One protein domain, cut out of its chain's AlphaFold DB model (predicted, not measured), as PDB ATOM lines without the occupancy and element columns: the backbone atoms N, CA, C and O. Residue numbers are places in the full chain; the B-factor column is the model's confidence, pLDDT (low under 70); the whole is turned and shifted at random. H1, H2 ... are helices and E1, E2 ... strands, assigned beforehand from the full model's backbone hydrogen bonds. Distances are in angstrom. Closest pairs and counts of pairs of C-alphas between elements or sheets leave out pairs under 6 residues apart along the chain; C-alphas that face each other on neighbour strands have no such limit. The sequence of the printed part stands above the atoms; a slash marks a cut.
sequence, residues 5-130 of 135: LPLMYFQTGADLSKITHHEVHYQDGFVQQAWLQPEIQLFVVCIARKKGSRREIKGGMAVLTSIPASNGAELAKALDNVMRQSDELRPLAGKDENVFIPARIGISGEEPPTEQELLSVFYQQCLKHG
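What this domain is: This is residues 5 to 130 of the 135 residues of an uncharacterized protein of Escherichia coli (UniProt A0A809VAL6). A twisted antiparallel sheet of five strands is sandwiched between two helices, H3 packed slantwise over one face and H2 over the other; the short helix H1 grazes the sheet near one end of its strands. The printed part has 126 residues, in the order E1 E2 H1 E3 E4 H2 E5 H3, and its class is mixed, helices and strands. The sheet runs E2 E1 E4 E3 E5. The whole is compact, with a radius of gyration of the C-alphas of 13.9 A, and spans 42 by 31 by 26 A.

Where its parts are: E1, residues 5 to 11, begins at C-alpha 5 (-41.115, 11.121, -46.231). E2 is residues 20 to 23 and H1 residues 30 to 35. E3, residues 41 to 51, measures 29.9 A and E4, residues 54 to 65, 28.6 A. H2, residues 72 to 85, measures 19.9 A; E5 is residues 98 to 104. H3, residues 115 to 129, measures 21.0 A and ends at C-alpha 129 (-55.335, -2.753, -33.778).

How they stand to each other: Hairpin E1 and E2 has N 9 and O 22 at 2.9 A. E1 and E4 have N 7 and O 62 at 2.8 A. Hairpin E3 and E4 has N 45 and O 61 at 2.8 A; E4 bends by 68 degrees at residue 58. E3 and E5 have N 46 and O 101 at 3.0 A. H3, 8.5 A over the sheet, touches E3, closest at C-alphas 44 and 122, 6.2 A. H2 is on the sheet's opposite face from H3; the closest C-alphas of H2 and E5 are those of Ala 76 and Phe 100, 6.7 A apart. E4, H2 and E5 form a split strand-helix-strand unit, E3 between its strands, with a right-handed crossover. In H1, H2 and H3 every O i to N i+4 pair is within hydrogen-bond range.

The domain as a whole: The printed part has no cut. The link H2 to E5 is long. Residues 51 to 54, 96 and 107 to 108 have pLDDT under 70.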
ATOM      1  N   LEU A   5     -42.431  11.304 -46.826       95.00
ATOM      2  CA  LEU A   5     -41.115  11.121 -46.231       95.00
ATOM      3  C   LEU A   5     -41.218  10.146 -45.055       95.00
ATOM      4  O   LEU A   5     -41.784  10.510 -44.021       95.00
ATOM      5  N   PRO A   6     -40.712   8.910 -45.179       96.31
ATOM      6  CA  PRO A   6     -40.608   8.013 -44.037       96.31
ATOM      7  C   PRO A   6     -39.579   8.533 -43.040       96.31
ATOM      8  O   PRO A   6     -38.458   8.828 -43.424       96.31
ATOM      9  N   LEU A   7     -39.951   8.636 -41.770       95.44
ATOM     10  CA  LEU A   7     -39.035   8.964 -40.676       95.44
ATOM     11  C   LEU A   7     -38.470   7.701 -40.030       95.44
ATOM     12  O   LEU A   7     -37.336   7.684 -39.567       95.44
ATOM     13  N   MET A   8     -39.281   6.644 -39.989       96.38
ATOM     14  CA  MET A   8     -38.941   5.414 -39.292       96.38
ATOM     15  C   MET A   8     -39.718   4.237 -39.858       96.38
ATOM     16  O   MET A   8     -40.889   4.378 -40.232       96.38
ATOM     17  N   TYR A   9     -39.093   3.068 -39.855       97.06
ATOM     18  CA  TYR A   9     -39.727   1.793 -40.155       97.06
ATOM     19  C   TYR A   9     -39.825   0.949 -38.897       97.06
ATOM     20  O   TYR A   9     -38.906   0.922 -38.086       97.06
ATOM     21  N   PHE A  10     -40.926   0.219 -38.758       95.50
ATOM     22  CA  PHE A  10     -41.162  -0.691 -37.648       95.50
ATOM     23  C   PHE A  10     -41.356  -2.105 -38.176       95.50
ATOM     24  O   PHE A  10     -42.164  -2.336 -39.079       95.50
ATOM     25  N   GLN A  11     -40.677  -3.070 -37.572       92.38
ATOM     26  CA  GLN A  11     -40.896  -4.488 -37.819       92.38
ATOM     27  C   GLN A  11     -41.451  -5.117 -36.549       92.38
ATOM     28  O   GLN A  11     -40.941  -4.893 -35.454       92.38
ATOM     29  N   THR A  12     -42.524  -5.890 -36.689       87.56
ATOM     30  CA  THR A  12     -43.110  -6.615 -35.561       87.56
ATOM     31  C   THR A  12     -42.626  -8.062 -35.563       87.56
ATOM     32  O   THR A  12     -42.542  -8.716 -36.606       87.56
ATOM     33  N   GLY A  13     -42.305  -8.575 -34.376       79.75
ATOM     34  CA  GLY A  13     -42.012  -9.985 -34.153       79.75
ATOM     35  C   GLY A  13     -43.245 -10.783 -33.720       79.75
ATOM     36  O   GLY A  13     -44.387 -10.432 -34.009       79.75
ATOM     37  N   ALA A  14     -43.006 -11.882 -33.000       74.00
ATOM     38  CA  ALA A  14     -44.070 -12.731 -32.451       74.00
ATOM     39  C   ALA A  14     -44.941 -12.010 -31.398       74.00
ATOM     40  O   ALA A  14     -46.102 -12.368 -31.190       74.00
ATOM     41  N   ASP A  15     -44.381 -10.999 -30.739       78.62
ATOM     42  CA  ASP A  15     -45.005 -10.231 -29.669       78.62
ATOM     43  C   ASP A  15     -44.459  -8.790 -29.648       78.62
ATOM     44  O   ASP A  15     -43.504  -8.459 -30.359       78.62
ATOM     45  N   LEU A  16     -45.075  -7.932 -28.828       75.50
ATOM     46  CA  LEU A  16     -44.736  -6.508 -28.723       75.50
ATOM     47  C   LEU A  16     -43.297  -6.260 -28.235       75.50
ATOM     48  O   LEU A  16     -42.686  -5.267 -28.624       75.50
ATOM     49  N   SER A  17     -42.722  -7.152 -27.420       79.00
ATOM     50  CA  SER A  17     -41.338  -7.001 -26.941       79.00
ATOM     51  C   SER A  17     -40.303  -7.183 -28.056       79.00
ATOM     52  O   SER A  17     -39.146  -6.809 -27.897       79.00
ATOM     53  N   LYS A  18     -40.732  -7.717 -29.206       84.75
ATOM     54  CA  LYS A  18     -39.909  -7.945 -30.397       84.75
ATOM     55  C   LYS A  18     -40.201  -6.943 -31.510       84.75
ATOM     56  O   LYS A  18     -40.052  -7.279 -32.684       84.75
ATOM     57  N   ILE A  19     -40.671  -5.748 -31.161       88.06
ATOM     58  CA  ILE A  19     -40.745  -4.643 -32.113       88.06
ATOM     59  C   ILE A  19     -39.346  -4.056 -32.263       88.06
ATOM     60  O   ILE A  19     -38.744  -3.615 -31.289       88.06
ATOM     61  N   THR A  20     -38.847  -4.045 -33.493       92.38
ATOM     62  CA  THR A  20     -37.621  -3.336 -33.862       92.38
ATOM     63  C   THR A  20     -37.981  -2.134 -34.722       92.38
ATOM     64  O   THR A  20     -38.973  -2.158 -35.456       92.38
ATOM     65  N   HIS A  21     -37.181  -1.079 -34.626       93.88
ATOM     66  CA  HIS A  21     -37.341   0.138 -35.410       93.88
ATOM     67  C   HIS A  21     -36.037   0.488 -36.118       93.88
ATOM     68  O   HIS A  21     -34.961   0.089 -35.680       93.88
ATOM     69  N   HIS A  22     -36.167   1.203 -37.230       95.00
ATOM     70  CA  HIS A  22     -35.054   1.673 -38.044       95.00
ATOM     71  C   HIS A  22     -35.333   3.114 -38.443       95.00
ATOM     72  O   HIS A  22     -36.355   3.389 -39.081       95.00
ATOM     73  N   GLU A  23     -34.458   4.028 -38.040       94.12
ATOM     74  CA  GLU A  23     -34.537   5.433 -38.423       94.12
ATOM     75  C   GLU A  23     -34.140   5.633 -39.887       94.12
ATOM     76  O   GLU A  23     -33.233   4.984 -40.411       94.12
ATOM     77  N   VAL A  24     -34.813   6.570 -40.549       93.94
ATOM     78  CA  VAL A  24     -34.427   7.016 -41.885       93.94
ATOM     79  C   VAL A  24     -33.597   8.280 -41.749       93.94
ATOM     80  O   VAL A  24     -34.100   9.335 -41.363       93.94
ATOM     81  N   HIS A  25     -32.316   8.181 -42.093       92.25
ATOM     82  CA  HIS A  25     -31.403   9.313 -42.013       92.25
ATOM     83  C   HIS A  25     -31.537  10.223 -43.236       92.25
ATOM     84  O   HIS A  25     -31.360   9.800 -44.380       92.25
ATOM     85  N   TYR A  26     -31.807  11.497 -42.971       92.12
ATOM     86  CA  TYR A  26     -31.798  12.571 -43.959       92.12
ATOM     87  C   TYR A  26     -30.633  13.520 -43.697       92.12
ATOM     88  O   TYR A  26     -30.003  13.472 -42.645       92.12
ATOM     89  N   GLN A  27     -30.367  14.409 -44.654       93.19
ATOM     90  CA  GLN A  27     -29.477  15.541 -44.414       93.19
ATOM     91  C   GLN A  27     -30.010  16.412 -43.270       93.19
ATOM     92  O   GLN A  27     -31.226  16.589 -43.129       93.19
ATOM     93  N   ASP A  28     -29.092  16.983 -42.494       88.75
ATOM     94  CA  ASP A  28     -29.418  17.847 -41.364       88.75
ATOM     95  C   ASP A  28     -30.397  18.961 -41.770       88.75
ATOM     96  O   ASP A  28     -30.244  19.625 -42.796       88.75
ATOM     97  N   GLY A  29     -31.444  19.147 -40.963       89.19
ATOM     98  CA  GLY A  29     -32.474  20.164 -41.185       89.19
ATOM     99  C   GLY A  29     -33.522  19.830 -42.255       89.19
ATOM    100  O   GLY A  29     -34.534  20.524 -42.328       89.19
ATOM    101  N   PHE A  30     -33.367  18.763 -43.046       92.50
ATOM    102  CA  PHE A  30     -34.351  18.411 -44.077       92.50
ATOM    103  C   PHE A  30     -35.718  18.032 -43.482       92.50
ATOM    104  O   PHE A  30     -36.754  18.549 -43.900       92.50
ATOM    105  N   VAL A  31     -35.727  17.173 -42.457       92.62
ATOM    106  CA  VAL A  31     -36.963  16.775 -41.755       92.62
ATOM    107  C   VAL A  31     -37.616  17.983 -41.083       92.62
ATOM    108  O   VAL A  31     -38.828  18.149 -41.172       92.62
ATOM    109  N   GLN A  32     -36.811  18.868 -40.487       92.31
ATOM    110  CA  GLN A  32     -37.265  20.112 -39.865       92.31
ATOM    111  C   GLN A  32     -37.981  21.027 -40.874       92.31
ATOM    112  O   GLN A  32     -39.053  21.553 -40.596       92.31
ATOM    113  N   GLN A  33     -37.418  21.193 -42.073       92.06
ATOM    114  CA  GLN A  33     -38.027  22.003 -43.133       92.06
ATOM    115  C   GLN A  33     -39.362  21.432 -43.621       92.06
ATOM    116  O   GLN A  33     -40.273  22.196 -43.938       92.06
ATOM    117  N   ALA A  34     -39.488  20.105 -43.699       92.25
ATOM    118  CA  ALA A  34     -40.757  19.459 -44.024       92.25
ATOM    119  C   ALA A  34     -41.768  19.607 -42.877       92.25
ATOM    120  O   ALA A  34     -42.926  19.924 -43.117       92.25
ATOM    121  N   TRP A  35     -41.333  19.423 -41.632       92.19
ATOM    122  CA  TRP A  35     -42.177  19.517 -40.440       92.19
ATOM    123  C   TRP A  35     -42.866  20.879 -40.288       92.19
ATOM    124  O   TRP A  35     -44.044  20.943 -39.951       92.19
ATOM    125  N   LEU A  36     -42.149  21.965 -40.587       91.38
ATOM    126  CA  LEU A  36     -42.660  23.332 -40.446       91.38
ATOM    127  C   LEU A  36     -43.682  23.739 -41.524       91.38
ATOM    128  O   LEU A  36     -44.262  24.823 -41.434       91.38
ATOM    129  N   GLN A  37     -43.910  22.912 -42.548       91.00
ATOM    130  CA  GLN A  37     -44.889  23.208 -43.594       91.00
ATOM    131  C   GLN A  37     -46.317  22.908 -43.104       91.00
ATOM    132  O   GLN A  37     -46.592  21.789 -42.665       91.00
ATOM    133  N   PRO A  38     -47.259  23.863 -43.197       87.88
ATOM    134  CA  PRO A  38     -48.596  23.733 -42.609       87.88
ATOM    135  C   PRO A  38     -49.450  22.610 -43.221       87.88
ATOM    136  O   PRO A  38     -50.379  22.112 -42.584       87.88
ATOM    137  N   GLU A  39     -49.170  22.215 -44.460       89.81
ATOM    138  CA  GLU A  39     -49.844  21.127 -45.165       89.81
ATOM    139  C   GLU A  39     -49.338  19.735 -44.773       89.81
ATOM    140  O   GLU A  39     -50.001  18.738 -45.079       89.81
ATOM    141  N   ILE A  40     -48.179  19.649 -44.114       92.38
ATOM    142  CA  ILE A  40     -47.556  18.379 -43.764       92.38
ATOM    143  C   ILE A  40     -48.240  17.774 -42.543       92.38
ATOM    144  O   ILE A  40     -48.505  18.411 -41.526       92.38
ATOM    145  N   GLN A  41     -48.556  16.492 -42.669       92.25
ATOM    146  CA  GLN A  41     -49.190  15.691 -41.641       92.25
ATOM    147  C   GLN A  41     -48.287  14.522 -41.284       92.25
ATOM    148  O   GLN A  41     -47.753  13.836 -42.157       92.25
ATOM    149  N   LEU A  42     -48.167  14.270 -39.984       94.00
ATOM    150  CA  LEU A  42     -47.505  13.092 -39.456       94.00
ATOM    151  C   LEU A  42     -48.504  11.961 -39.260       94.00
ATOM    152  O   LEU A  42     -49.534  12.118 -38.596       94.00
ATOM    153  N   PHE A  43     -48.146  10.795 -39.782       94.88
ATOM    154  CA  PHE A  43     -48.846   9.553 -39.512       94.88
ATOM    155  C   PHE A  43     -47.890   8.512 -38.961       94.88
ATOM    156  O   PHE A  43     -46.800   8.317 -39.492       94.88
ATOM    157  N   VAL A  44     -48.354   7.775 -37.958       95.25
ATOM    158  CA  VAL A  44     -47.813   6.455 -37.645       95.25
ATOM    159  C   VAL A  44     -48.775   5.431 -38.222       95.25
ATOM    160  O   VAL A  44     -49.972   5.452 -37.940       95.25
ATOM    161  N   VAL A  45     -48.267   4.562 -39.086       94.50
ATOM    162  CA  VAL A  45     -49.068   3.646 -39.894       94.50
ATOM    163  C   VAL A  45     -48.711   2.217 -39.533       94.50
ATOM    164  O   VAL A  45     -47.569   1.802 -39.710       94.50
ATOM    165  N   CYS A  46     -49.692   1.434 -39.091       93.69
ATOM    166  CA  CYS A  46     -49.530  -0.014 -38.976       93.69
ATOM    167  C   CYS A  46     -49.827  -0.693 -40.315       93.69
ATOM    168  O   CYS A  46     -50.797  -0.359 -40.997       93.69
ATOM    169  N   ILE A  47     -49.025  -1.698 -40.657       92.75
ATOM    170  CA  ILE A  47     -49.243  -2.583 -41.800       92.75
ATOM    171  C   ILE A  47     -49.800  -3.887 -41.246       92.75
ATOM    172  O   ILE A  47     -49.077  -4.700 -40.665       92.75
ATOM    173  N   ALA A  48     -51.105  -4.080 -41.396       89.12
ATOM    174  CA  ALA A  48     -51.770  -5.303 -40.982       89.12
ATOM    175  C   ALA A  48     -51.920  -6.258 -42.163       89.12
ATOM    176  O   ALA A  48     -52.318  -5.845 -43.246       89.12
ATOM    177  N   ARG A  49     -51.679  -7.551 -41.941       85.25
ATOM    178  CA  ARG A  49     -52.114  -8.601 -42.859       85.25
ATOM    179  C   ARG A  49     -53.473  -9.113 -42.413       85.25
ATOM    180  O   ARG A  49     -53.656  -9.499 -41.254       85.25
ATOM    181  N   LYS A  50     -54.435  -9.112 -43.330       72.94
ATOM    182  CA  LYS A  50     -55.760  -9.675 -43.091       72.94
ATOM    183  C   LYS A  50     -55.748 -11.174 -43.399       72.94
ATOM    184  O   LYS A  50     -56.012 -11.553 -44.526       72.94
ATOM    185  N   LYS A  51     -55.509 -12.023 -42.392       63.19
ATOM    186  CA  LYS A  51     -55.671 -13.481 -42.526       63.19
ATOM    187  C   LYS A  51     -56.959 -13.922 -41.824       63.19
ATOM    188  O   LYS A  51     -57.008 -14.034 -40.599       63.19
ATOM    189  N   GLY A  52     -58.019 -14.167 -42.592       64.25
ATOM    190  CA  GLY A  52     -59.336 -14.502 -42.036       64.25
ATOM    191  C   GLY A  52     -59.972 -13.329 -41.272       64.25
ATOM    192  O   GLY A  52     -59.981 -12.199 -41.759       64.25
ATOM    193  N   SER A  53     -60.531 -13.583 -40.081       58.69
ATOM    194  CA  SER A  53     -61.224 -12.567 -39.265       58.69
ATOM    195  C   SER A  53     -60.298 -11.700 -38.402       58.69
ATOM    196  O   SER A  53     -60.755 -10.702 -37.844       58.69
ATOM    197  N   ARG A  54     -59.009 -12.045 -38.286       63.38
ATOM    198  CA  ARG A  54     -58.047 -11.329 -37.434       63.38
ATOM    199  C   ARG A  54     -57.056 -10.526 -38.271       63.38
ATOM    200  O   ARG A  54     -56.585 -10.972 -39.317       63.38
ATOM    201  N   ARG A  55     -56.745  -9.323 -37.788       75.50
ATOM    202  CA  ARG A  55     -55.690  -8.466 -38.333       75.50
ATOM    203  C   ARG A  55     -54.425  -8.717 -37.532       75.50
ATOM    204  O   ARG A  55     -54.414  -8.536 -36.320       75.50
ATOM    205  N   GLU A  56     -53.378  -9.145 -38.216       84.75
ATOM    206  CA  GLU A  56     -52.066  -9.322 -37.610       84.75
ATOM    207  C   GLU A  56     -51.158  -8.199 -38.101       84.75
ATOM    208  O   GLU A  56     -50.935  -8.070 -39.305       84.75
ATOM    209  N   ILE A  57     -50.652  -7.363 -37.195       89.12
ATOM    210  CA  ILE A  57     -49.734  -6.284 -37.570       89.12
ATOM    211  C   ILE A  57     -48.366  -6.900 -37.843       89.12
ATOM    212  O   ILE A  57     -47.814  -7.600 -36.999       89.12
ATOM    213  N   LYS A  58     -47.837  -6.662 -39.042       89.69
ATOM    214  CA  LYS A  58     -46.560  -7.210 -39.528       89.69
ATOM    215  C   LYS A  58     -45.428  -6.183 -39.554       89.69
ATOM    216  O   LYS A  58     -44.284  -6.548 -39.801       89.69
ATOM    217  N   GLY A  59     -45.757  -4.917 -39.331       93.25
ATOM    218  CA  GLY A  59     -44.814  -3.813 -39.324       93.25
ATOM    219  C   GLY A  59     -45.540  -2.478 -39.363       93.25
ATOM    220  O   GLY A  59     -46.756  -2.406 -39.156       93.25
ATOM    221  N   GLY A  60     -44.799  -1.425 -39.663       95.19
ATOM    222  CA  GLY A  60     -45.338  -0.087 -39.803       95.19
ATOM    223  C   GLY A  60     -44.308   0.927 -40.248       95.19
ATOM    224  O   GLY A  60     -43.147   0.597 -40.472       95.19
ATOM    225  N   MET A  61     -44.745   2.172 -40.360       97.25
ATOM    226  CA  MET A  61     -43.881   3.302 -40.673       97.25
ATOM    227  C   MET A  61     -44.397   4.580 -40.017       97.25
ATOM    228  O   MET A  61     -45.608   4.772 -39.908       97.25
ATOM    229  N   ALA A  62     -43.488   5.457 -39.609       97.00
ATOM    230  CA  ALA A  62     -43.793   6.855 -39.339       97.00
ATOM    231  C   ALA A  62     -43.508   7.656 -40.612       97.00
ATOM    232  O   ALA A  62     -42.430   7.513 -41.187       97.00
ATOM    233  N   VAL A  63     -44.456   8.468 -41.074       96.25
ATOM    234  CA  VAL A  63     -44.325   9.239 -42.318       96.25
ATOM    235  C   VAL A  63     -44.810  10.672 -42.144       96.25
ATOM    236  O   VAL A  63     -45.877  10.910 -41.576       96.25
ATOM    237  N   LEU A  64     -44.054  11.620 -42.694       95.00
ATOM    238  CA  LEU A  64     -44.529  12.967 -42.995       95.00
ATOM    239  C   LEU A  64     -45.071  12.988 -44.416       95.00
ATOM    240  O   LEU A  64     -44.411  12.524 -45.342       95.00
ATOM    241  N   THR A  65     -46.268  13.516 -44.618       95.38
ATOM    242  CA  THR A  65     -46.860  13.579 -45.954       95.38
ATOM    243  C   THR A  65     -47.708  14.822 -46.135       95.38
ATOM    244  O   THR A  65     -48.373  15.269 -45.206       95.38
ATOM    245  N   SER A  66     -47.710  15.359 -47.354       94.75
ATOM    246  CA  SER A  66     -48.635  16.422 -47.760       94.75
ATOM    247  C   SER A  66     -49.994  15.865 -48.208       94.75
ATOM    248  O   SER A  66     -50.863  16.623 -48.634       94.75
ATOM    249  N   ILE A  67     -50.169  14.537 -48.205       94.31
ATOM    250  CA  ILE A  67     -51.415  13.885 -48.611       94.31
ATOM    251  C   ILE A  67     -52.392  13.939 -47.431       94.31
ATOM    252  O   ILE A  67     -52.104  13.378 -46.370       94.31
ATOM    253  N   PRO A  68     -53.568  14.567 -47.587       89.12
ATOM    254  CA  PRO A  68     -54.521  14.667 -46.495       89.12
ATOM    255  C   PRO A  68     -55.124  13.298 -46.168       89.12
ATOM    256  O   PRO A  68     -55.423  12.507 -47.063       89.12
ATOM    257  N   ALA A  69     -55.421  13.058 -44.886       85.69
ATOM    258  CA  ALA A  69     -56.099  11.836 -44.429       85.69
ATOM    259  C   ALA A  69     -57.423  11.533 -45.168       85.69
ATOM    260  O   ALA A  69     -57.830  10.376 -45.257       85.69
ATOM    261  N   SER A  70     -58.102  12.560 -45.697       88.25
ATOM    262  CA  SER A  70     -59.332  12.413 -46.485       88.25
ATOM    263  C   SER A  70     -59.104  11.752 -47.849       88.25
ATOM    264  O   SER A  70     -60.043  11.193 -48.413       88.25
ATOM    265  N   ASN A  71     -57.874  11.765 -48.370       91.56
ATOM    266  CA  ASN A  71     -57.503  11.123 -49.627       91.56
ATOM    267  C   ASN A  71     -56.819   9.770 -49.377       91.56
ATOM    268  O   ASN A  71     -55.640   9.557 -49.666       91.56
ATOM    269  N   GLY A  72     -57.586   8.831 -48.816       88.88
ATOM    270  CA  GLY A  72     -57.072   7.524 -48.405       88.88
ATOM    271  C   GLY A  72     -56.480   6.688 -49.547       88.88
ATOM    272  O   GLY A  72     -55.538   5.935 -49.315       88.88
ATOM    273  N   ALA A  73     -56.985   6.827 -50.778       90.94
ATOM    274  CA  ALA A  73     -56.482   6.077 -51.932       90.94
ATOM    275  C   ALA A  73     -55.079   6.541 -52.356       90.94
ATOM    276  O   ALA A  73     -54.198   5.710 -52.591       90.94
ATOM    277  N   GLU A  74     -54.852   7.856 -52.420       93.69
ATOM    278  CA  GLU A  74     -53.528   8.405 -52.716       93.69
ATOM    279  C   GLU A  74     -52.543   8.098 -51.586       93.69
ATOM    280  O   GLU A  74     -51.422   7.661 -51.855       93.69
ATOM    281  N   LEU A  75     -52.984   8.229 -50.329       93.00
ATOM    282  CA  LEU A  75     -52.161   7.912 -49.164       93.00
ATOM    283  C   LEU A  75     -51.740   6.437 -49.172       93.00
ATOM    284  O   LEU A  75     -50.558   6.140 -49.048       93.00
ATOM    285  N   ALA A  76     -52.673   5.507 -49.390       92.00
ATOM    286  CA  ALA A  76     -52.363   4.080 -49.472       92.00
ATOM    287  C   ALA A  76     -51.355   3.766 -50.590       92.00
ATOM    288  O   ALA A  76     -50.443   2.967 -50.384       92.00
ATOM    289  N   LYS A  77     -51.471   4.425 -51.752       92.75
ATOM    290  CA  LYS A  77     -50.509   4.278 -52.853       92.75
ATOM    291  C   LYS A  77     -49.120   4.802 -52.475       92.75
ATOM    292  O   LYS A  77     -48.122   4.159 -52.792       92.75
ATOM    293  N   ALA A  78     -49.042   5.948 -51.801       94.50
ATOM    294  CA  ALA A  78     -47.774   6.506 -51.335       94.50
ATOM    295  C   ALA A  78     -47.104   5.604 -50.284       94.50
ATOM    296  O   ALA A  78     -45.911   5.327 -50.385       94.50
ATOM    297  N   LEU A  79     -47.879   5.075 -49.335       94.50
ATOM    298  CA  LEU A  79     -47.401   4.132 -48.319       94.50
ATOM    299  C   LEU A  79     -46.921   2.811 -48.933       94.50
ATOM    300  O   LEU A  79     -45.892   2.281 -48.519       94.50
ATOM    301  N   ASP A  80     -47.620   2.293 -49.947       93.06
ATOM    302  CA  ASP A  80     -47.184   1.099 -50.681       93.06
ATOM    303  C   ASP A  80     -45.856   1.338 -51.412       93.06
ATOM    304  O   ASP A  80     -44.963   0.491 -51.370       93.06
ATOM    305  N   ASN A  81     -45.674   2.519 -52.010       93.44
ATOM    306  CA  ASN A  81     -44.401   2.901 -52.622       93.44
ATOM    307  C   ASN A  81     -43.266   2.970 -51.587       93.44
ATOM    308  O   ASN A  81     -42.205   2.397 -51.830       93.44
ATOM    309  N   VAL A  82     -43.496   3.605 -50.430       94.56
ATOM    310  CA  VAL A  82     -42.521   3.657 -49.323       94.56
ATOM    311  C   VAL A  82     -42.150   2.247 -48.860       94.56
ATOM    312  O   VAL A  82     -40.970   1.916 -48.752       94.56
ATOM    313  N   MET A  83     -43.148   1.385 -48.650       93.94
ATOM    314  CA  MET A  83     -42.944  -0.007 -48.245       93.94
ATOM    315  C   MET A  83     -42.091  -0.783 -49.257       93.94
ATOM    316  O   MET A  83     -41.226  -1.551 -48.856       93.94
ATOM    317  N   ARG A  84     -42.313  -0.596 -50.565       92.94
ATOM    318  CA  ARG A  84     -41.528  -1.268 -51.618       92.94
ATOM    319  C   ARG A  84     -40.068  -0.810 -51.657       92.94
ATOM    320  O   ARG A  84     -39.204  -1.590 -52.058       92.94
ATOM    321  N   GLN A  85     -39.799   0.435 -51.274       92.69
ATOM    322  CA  GLN A  85     -38.464   1.031 -51.324       92.69
ATOM    323  C   GLN A  85     -37.615   0.697 -50.089       92.69
ATOM    324  O   GLN A  85     -36.408   0.536 -50.235       92.69
ATOM    325  N   SER A  86     -38.223   0.497 -48.919       92.50
ATOM    326  CA  SER A  86     -37.538   0.120 -47.669       92.50
ATOM    327  C   SER A  86     -37.063  -1.334 -47.677       92.50
ATOM    328  O   SER A  86     -37.853  -2.226 -47.967       92.50
ATOM    329  N   ASP A  87     -35.811  -1.611 -47.314       92.31
ATOM    330  CA  ASP A  87     -35.326  -2.994 -47.169       92.31
ATOM    331  C   ASP A  87     -36.042  -3.730 -46.018       92.31
ATOM    332  O   ASP A  87     -36.323  -4.927 -46.104       92.31
ATOM    333  N   GLU A  88     -36.420  -2.994 -44.975       93.12
ATOM    334  CA  GLU A  88     -37.085  -3.477 -43.766       93.12
ATOM    335  C   GLU A  88     -38.524  -3.930 -44.045       93.12
ATOM    336  O   GLU A  88     -38.991  -4.933 -43.492       93.12
ATOM    337  N   LEU A  89     -39.240  -3.190 -44.897       92.62
ATOM    338  CA  LEU A  89     -40.665  -3.398 -45.157       92.62
ATOM    339  C   LEU A  89     -40.958  -4.048 -46.513       92.62
ATOM    340  O   LEU A  89     -42.030  -4.635 -46.676       92.62
ATOM    341  N   ARG A  90     -40.020  -4.036 -47.467       93.12
ATOM    342  CA  ARG A  90     -40.175  -4.679 -48.784       93.12
ATOM    343  C   ARG A  90     -40.587  -6.155 -48.713       93.12
ATOM    344  O   ARG A  90     -41.403  -6.548 -49.547       93.12
ATOM    345  N   PRO A  91     -40.173  -6.976 -47.722       90.81
ATOM    346  CA  PRO A  91     -40.686  -8.344 -47.564       90.81
ATOM    347  C   PRO A  91     -42.202  -8.446 -47.312       90.81
ATOM    348  O   PRO A  91     -42.786  -9.539 -47.377       90.81
ATOM    349  N   LEU A  92     -42.861  -7.339 -46.968       87.06
ATOM    350  CA  LEU A  92     -44.312  -7.253 -46.834       87.06
ATOM    351  C   LEU A  92     -44.994  -6.879 -48.153       87.06
ATOM    352  O   LEU A  92     -46.171  -7.205 -48.300       87.06
ATOM    353  N   ALA A  93     -44.291  -6.250 -49.097       85.56
ATOM    354  CA  ALA A  93     -44.860  -5.773 -50.351       85.56
ATOM    355  C   ALA A  93     -45.380  -6.908 -51.250       85.56
ATOM    356  O   ALA A  93     -44.889  -8.036 -51.208       85.56
ATOM    357  N   GLY A  94     -46.398  -6.600 -52.063       72.12
ATOM    358  CA  GLY A  94     -46.989  -7.555 -53.011       72.12
ATOM    359  C   GLY A  94     -47.805  -8.681 -52.365       72.12
ATOM    360  O   GLY A  94     -48.085  -9.681 -53.014       72.12
ATOM    361  N   LYS A  95     -48.171  -8.543 -51.087       71.12
ATOM    362  CA  LYS A  95     -49.090  -9.460 -50.407       71.12
ATOM    363  C   LYS A  95     -50.483  -8.847 -50.451       71.12
ATOM    364  O   LYS A  95     -50.727  -7.856 -49.765       71.12
ATOM    365  N   ASP A  96     -51.375  -9.456 -51.230       65.44
ATOM    366  CA  ASP A  96     -52.718  -8.954 -51.590       65.44
ATOM    367  C   ASP A  96     -53.668  -8.687 -50.400       65.44
ATOM    368  O   ASP A  96     -54.779  -8.193 -50.566       65.44
ATOM    369  N   GLU A  97     -53.232  -8.983 -49.175       78.00
ATOM    370  CA  GLU A  97     -54.003  -8.851 -47.937       78.00
ATOM    371  C   GLU A  97     -53.499  -7.736 -47.005       78.00
ATOM    372  O   GLU A  97     -53.958  -7.640 -45.860       78.00
ATOM    373  N   ASN A  98     -52.529  -6.922 -47.438       85.38
ATOM    374  CA  ASN A  98     -52.033  -5.825 -46.611       85.38
ATOM    375  C   ASN A  98     -53.064  -4.692 -46.516       85.38
ATOM    376  O   ASN A  98     -53.615  -4.222 -47.508       85.38
ATOM    377  N   VAL A  99     -53.277  -4.219 -45.293       88.56
ATOM    378  CA  VAL A  99     -54.131  -3.084 -44.963       88.56
ATOM    379  C   VAL A  99     -53.301  -2.083 -44.175       88.56
ATOM    380  O   VAL A  99     -52.768  -2.410 -43.112       88.56
ATOM    381  N   PHE A 100     -53.220  -0.856 -44.682       90.94
ATOM    382  CA  PHE A 100     -52.622   0.261 -43.960       90.94
ATOM    383  C   PHE A 100     -53.624   0.830 -42.958       90.94
ATOM    384  O   PHE A 100     -54.776   1.104 -43.300       90.94
ATOM    385  N   ILE A 101     -53.183   1.010 -41.719       90.38
ATOM    386  CA  ILE A 101     -53.970   1.592 -40.632       90.38
ATOM    387  C   ILE A 101     -53.245   2.869 -40.194       90.38
ATOM    388  O   ILE A 101     -52.378   2.802 -39.321       90.38
ATOM    389  N   PRO A 102     -53.517   4.014 -40.848       90.62
ATOM    390  CA  PRO A 102     -52.871   5.271 -40.512       90.62
ATOM    391  C   PRO A 102     -53.491   5.886 -39.255       90.62
ATOM    392  O   PRO A 102     -54.709   6.029 -39.151       90.62
ATOM    393  N   ALA A 103     -52.643   6.312 -38.325       90.19
ATOM    394  CA  ALA A 103     -53.016   7.133 -37.187       90.19
ATOM    395  C   ALA A 103     -52.371   8.507 -37.340       90.19
ATOM    396  O   ALA A 103     -51.146   8.629 -37.308       90.19
ATOM    397  N   ARG A 104     -53.199   9.539 -37.536       87.31
ATOM    398  CA  ARG A 104     -52.717  10.919 -37.585       87.31
ATOM    399  C   ARG A 104     -52.253  11.326 -36.198       87.31
ATOM    400  O   ARG A 104     -52.999  11.182 -35.230       87.31
ATOM    401  N   ILE A 105     -51.050  11.868 -36.131       84.38
ATOM    402  CA  ILE A 105     -50.441  12.287 -34.884       84.38
ATOM    403  C   ILE A 105     -50.564  13.799 -34.769       84.38
ATOM    404  O   ILE A 105     -50.067  14.546 -35.606       84.38
ATOM    405  N   GLY A 106     -51.290  14.239 -33.745       74.06
ATOM    406  CA  GLY A 106     -51.454  15.648 -33.401       74.06
ATOM    407  C   GLY A 106     -50.311  16.154 -32.528       74.06
ATOM    408  O   GLY A 106     -50.582  16.743 -31.489       74.06
ATOM    409  N   ILE A 107     -49.060  15.866 -32.895       67.50
ATOM    410  CA  ILE A 107     -47.909  16.465 -32.213       67.50
ATOM    411  C   ILE A 107     -47.753  17.877 -32.774       67.50
ATOM    412  O   ILE A 107     -47.648  18.070 -33.983       67.50
ATOM    413  N   SER A 108     -47.827  18.861 -31.885       65.56
ATOM    414  CA  SER A 108     -47.649  20.279 -32.178       65.56
ATOM    415  C   SER A 108     -46.351  20.745 -31.541       65.56
ATOM    416  O   SER A 108     -46.140  20.492 -30.357       65.56
ATOM    417  N   GLY A 109     -45.516  21.452 -32.288       74.19
ATOM    418  CA  GLY A 109     -44.251  21.962 -31.780       74.19
ATOM    419  C   GLY A 109     -43.374  22.468 -32.910       74.19
ATOM    420  O   GLY A 109     -43.643  22.201 -34.081       74.19
ATOM    421  N   GLU A 110     -42.334  23.211 -32.550       82.38
ATOM    422  CA  GLU A 110     -41.335  23.663 -33.517       82.38
ATOM    423  C   GLU A 110     -40.461  22.500 -33.992       82.38
ATOM    424  O   GLU A 110     -40.053  22.504 -35.144       82.38
ATOM    425  N   GLU A 111     -40.236  21.479 -33.163       88.00
ATOM    426  CA  GLU A 111     -39.394  20.323 -33.486       88.00
ATOM    427  C   GLU A 111     -40.223  19.098 -33.929       88.00
ATOM    428  O   GLU A 111     -41.337  18.897 -33.428       88.00
ATOM    429  N   PRO A 112     -39.702  18.266 -34.856       88.94
ATOM    430  CA  PRO A 112     -40.302  16.984 -35.199       88.94
ATOM    431  C   PRO A 112     -40.286  16.037 -33.990       88.94
ATOM    432  O   PRO A 112     -39.449  16.178 -33.098       88.94
ATOM    433  N   PRO A 113     -41.183  15.038 -33.963       89.56
ATOM    434  CA  PRO A 113     -41.237  14.074 -32.872       89.56
ATOM    435  C   PRO A 113     -39.921  13.311 -32.728       89.56
ATOM    436  O   PRO A 113     -39.294  12.911 -33.712       89.56
ATOM    437  N   THR A 114     -39.567  13.038 -31.482       90.69
ATOM    438  CA  THR A 114     -38.449  12.166 -31.142       90.69
ATOM    439  C   THR A 114     -38.733  10.722 -31.545       90.69
ATOM    440  O   THR A 114     -39.883  10.283 -31.675       90.69
ATOM    441  N   GLU A 115     -37.663   9.940 -31.669       90.94
ATOM    442  CA  GLU A 115     -37.753   8.505 -31.921       90.94
ATOM    443  C   GLU A 115     -38.657   7.796 -30.899       90.94
ATOM    444  O   GLU A 115     -39.557   7.034 -31.264       90.94
ATOM    445  N   GLN A 116     -38.473   8.110 -29.615       89.81
ATOM    446  CA  GLN A 116     -39.221   7.494 -28.526       89.81
ATOM    447  C   GLN A 116     -40.725   7.809 -28.589       89.81
ATOM    448  O   GLN A 116     -41.550   6.956 -28.250       89.81
ATOM    449  N   GLU A 117     -41.106   9.009 -29.034       91.00
ATOM    450  CA  GLU A 117     -42.512   9.381 -29.223       91.00
ATOM    451  C   GLU A 117     -43.149   8.594 -30.368       91.00
ATOM    452  O   GLU A 117     -44.239   8.039 -30.203       91.00
ATOM    453  N   LEU A 118     -42.452   8.481 -31.504       92.75
ATOM    454  CA  LEU A 118     -42.915   7.690 -32.645       92.75
ATOM    455  C   LEU A 118     -43.074   6.215 -32.271       92.75
ATOM    456  O   LEU A 118     -44.094   5.597 -32.596       92.75
ATOM    457  N   LEU A 119     -42.103   5.666 -31.540       91.31
ATOM    458  CA  LEU A 119     -42.137   4.295 -31.052       91.31
ATOM    459  C   LEU A 119     -43.314   4.073 -30.094       91.31
ATOM    460  O   LEU A 119     -44.090   3.137 -30.279       91.31
ATOM    461  N   SER A 120     -43.494   4.957 -29.108       90.62
ATOM    462  CA  SER A 120     -44.597   4.892 -28.137       90.62
ATOM    463  C   SER A 120     -45.964   4.887 -28.827       90.62
ATOM    464  O   SER A 120     -46.820   4.040 -28.549       90.62
ATOM    465  N   VAL A 121     -46.150   5.773 -29.807       91.12
ATOM    466  CA  VAL A 121     -47.366   5.824 -30.621       91.12
ATOM    467  C   VAL A 121     -47.554   4.530 -31.415       91.12
ATOM    468  O   VAL A 121     -48.661   3.987 -31.445       91.12
ATOM    469  N   PHE A 122     -46.500   4.004 -32.044       92.19
ATOM    470  CA  PHE A 122     -46.585   2.751 -32.795       92.19
ATOM    471  C   PHE A 122     -46.989   1.575 -31.898       92.19
ATOM    472  O   PHE A 122     -47.873   0.797 -32.265       92.19
ATOM    473  N   TYR A 123     -46.428   1.487 -30.690       90.19
ATOM    474  CA  TYR A 123     -46.829   0.511 -29.677       90.19
ATOM    475  C   TYR A 123     -48.315   0.614 -29.327       90.19
ATOM    476  O   TYR A 123     -49.021  -0.397 -29.309       90.19
ATOM    477  N   GLN A 124     -48.817   1.829 -29.100       89.00
ATOM    478  CA  GLN A 124     -50.236   2.056 -28.818       89.00
ATOM    479  C   GLN A 124     -51.132   1.628 -29.987       89.00
ATOM    480  O   GLN A 124     -52.173   1.003 -29.769       89.00
ATOM    481  N   GLN A 125     -50.726   1.901 -31.231       87.81
ATOM    482  CA  GLN A 125     -51.456   1.425 -32.410       87.81
ATOM    483  C   GLN A 125     -51.425  -0.103 -32.515       87.81
ATOM    484  O   GLN A 125     -52.446  -0.716 -32.838       87.81
ATOM    485  N   CYS A 126     -50.298  -0.731 -32.171       87.06
ATOM    486  CA  CYS A 126     -50.185  -2.184 -32.136       87.06
ATOM    487  C   CYS A 126     -51.116  -2.823 -31.103       87.06
ATOM    488  O   CYS A 126     -51.751  -3.832 -31.402       87.06
ATOM    489  N   LEU A 127     -51.252  -2.221 -29.922       85.44
ATOM    490  CA  LEU A 127     -52.198  -2.662 -28.896       85.44
ATOM    491  C   LEU A 127     -53.653  -2.474 -29.337       85.44
ATOM    492  O   LEU A 127     -54.476  -3.364 -29.152       85.44
ATOM    493  N   LYS A 128     -53.971  -1.333 -29.953       84.44
ATOM    494  CA  LYS A 128     -55.338  -0.995 -30.372       84.44
ATOM    495  C   LYS A 128     -55.838  -1.837 -31.548       84.44
ATOM    496  O   LYS A 128     -57.028  -2.139 -31.628       84.44
ATOM    497  N   HIS A 129     -54.958  -2.154 -32.495       79.81
ATOM    498  CA  HIS A 129     -55.335  -2.753 -33.778       79.81
ATOM    499  C   HIS A 129     -54.781  -4.161 -34.005       79.81
ATOM    500  O   HIS A 129     -55.232  -4.845 -34.928       79.81
ATOM    501  N   GLY A 130     -53.809  -4.591 -33.203       70.81
ATOM    502  CA  GLY A 130     -53.236  -5.928 -33.263       70.81
ATOM    503  C   GLY A 130     -54.013  -6.934 -32.422       70.81
ATOM    504  O   GLY A 130     -54.756  -6.591 -31.505       70.81
TER     505      GLY A 130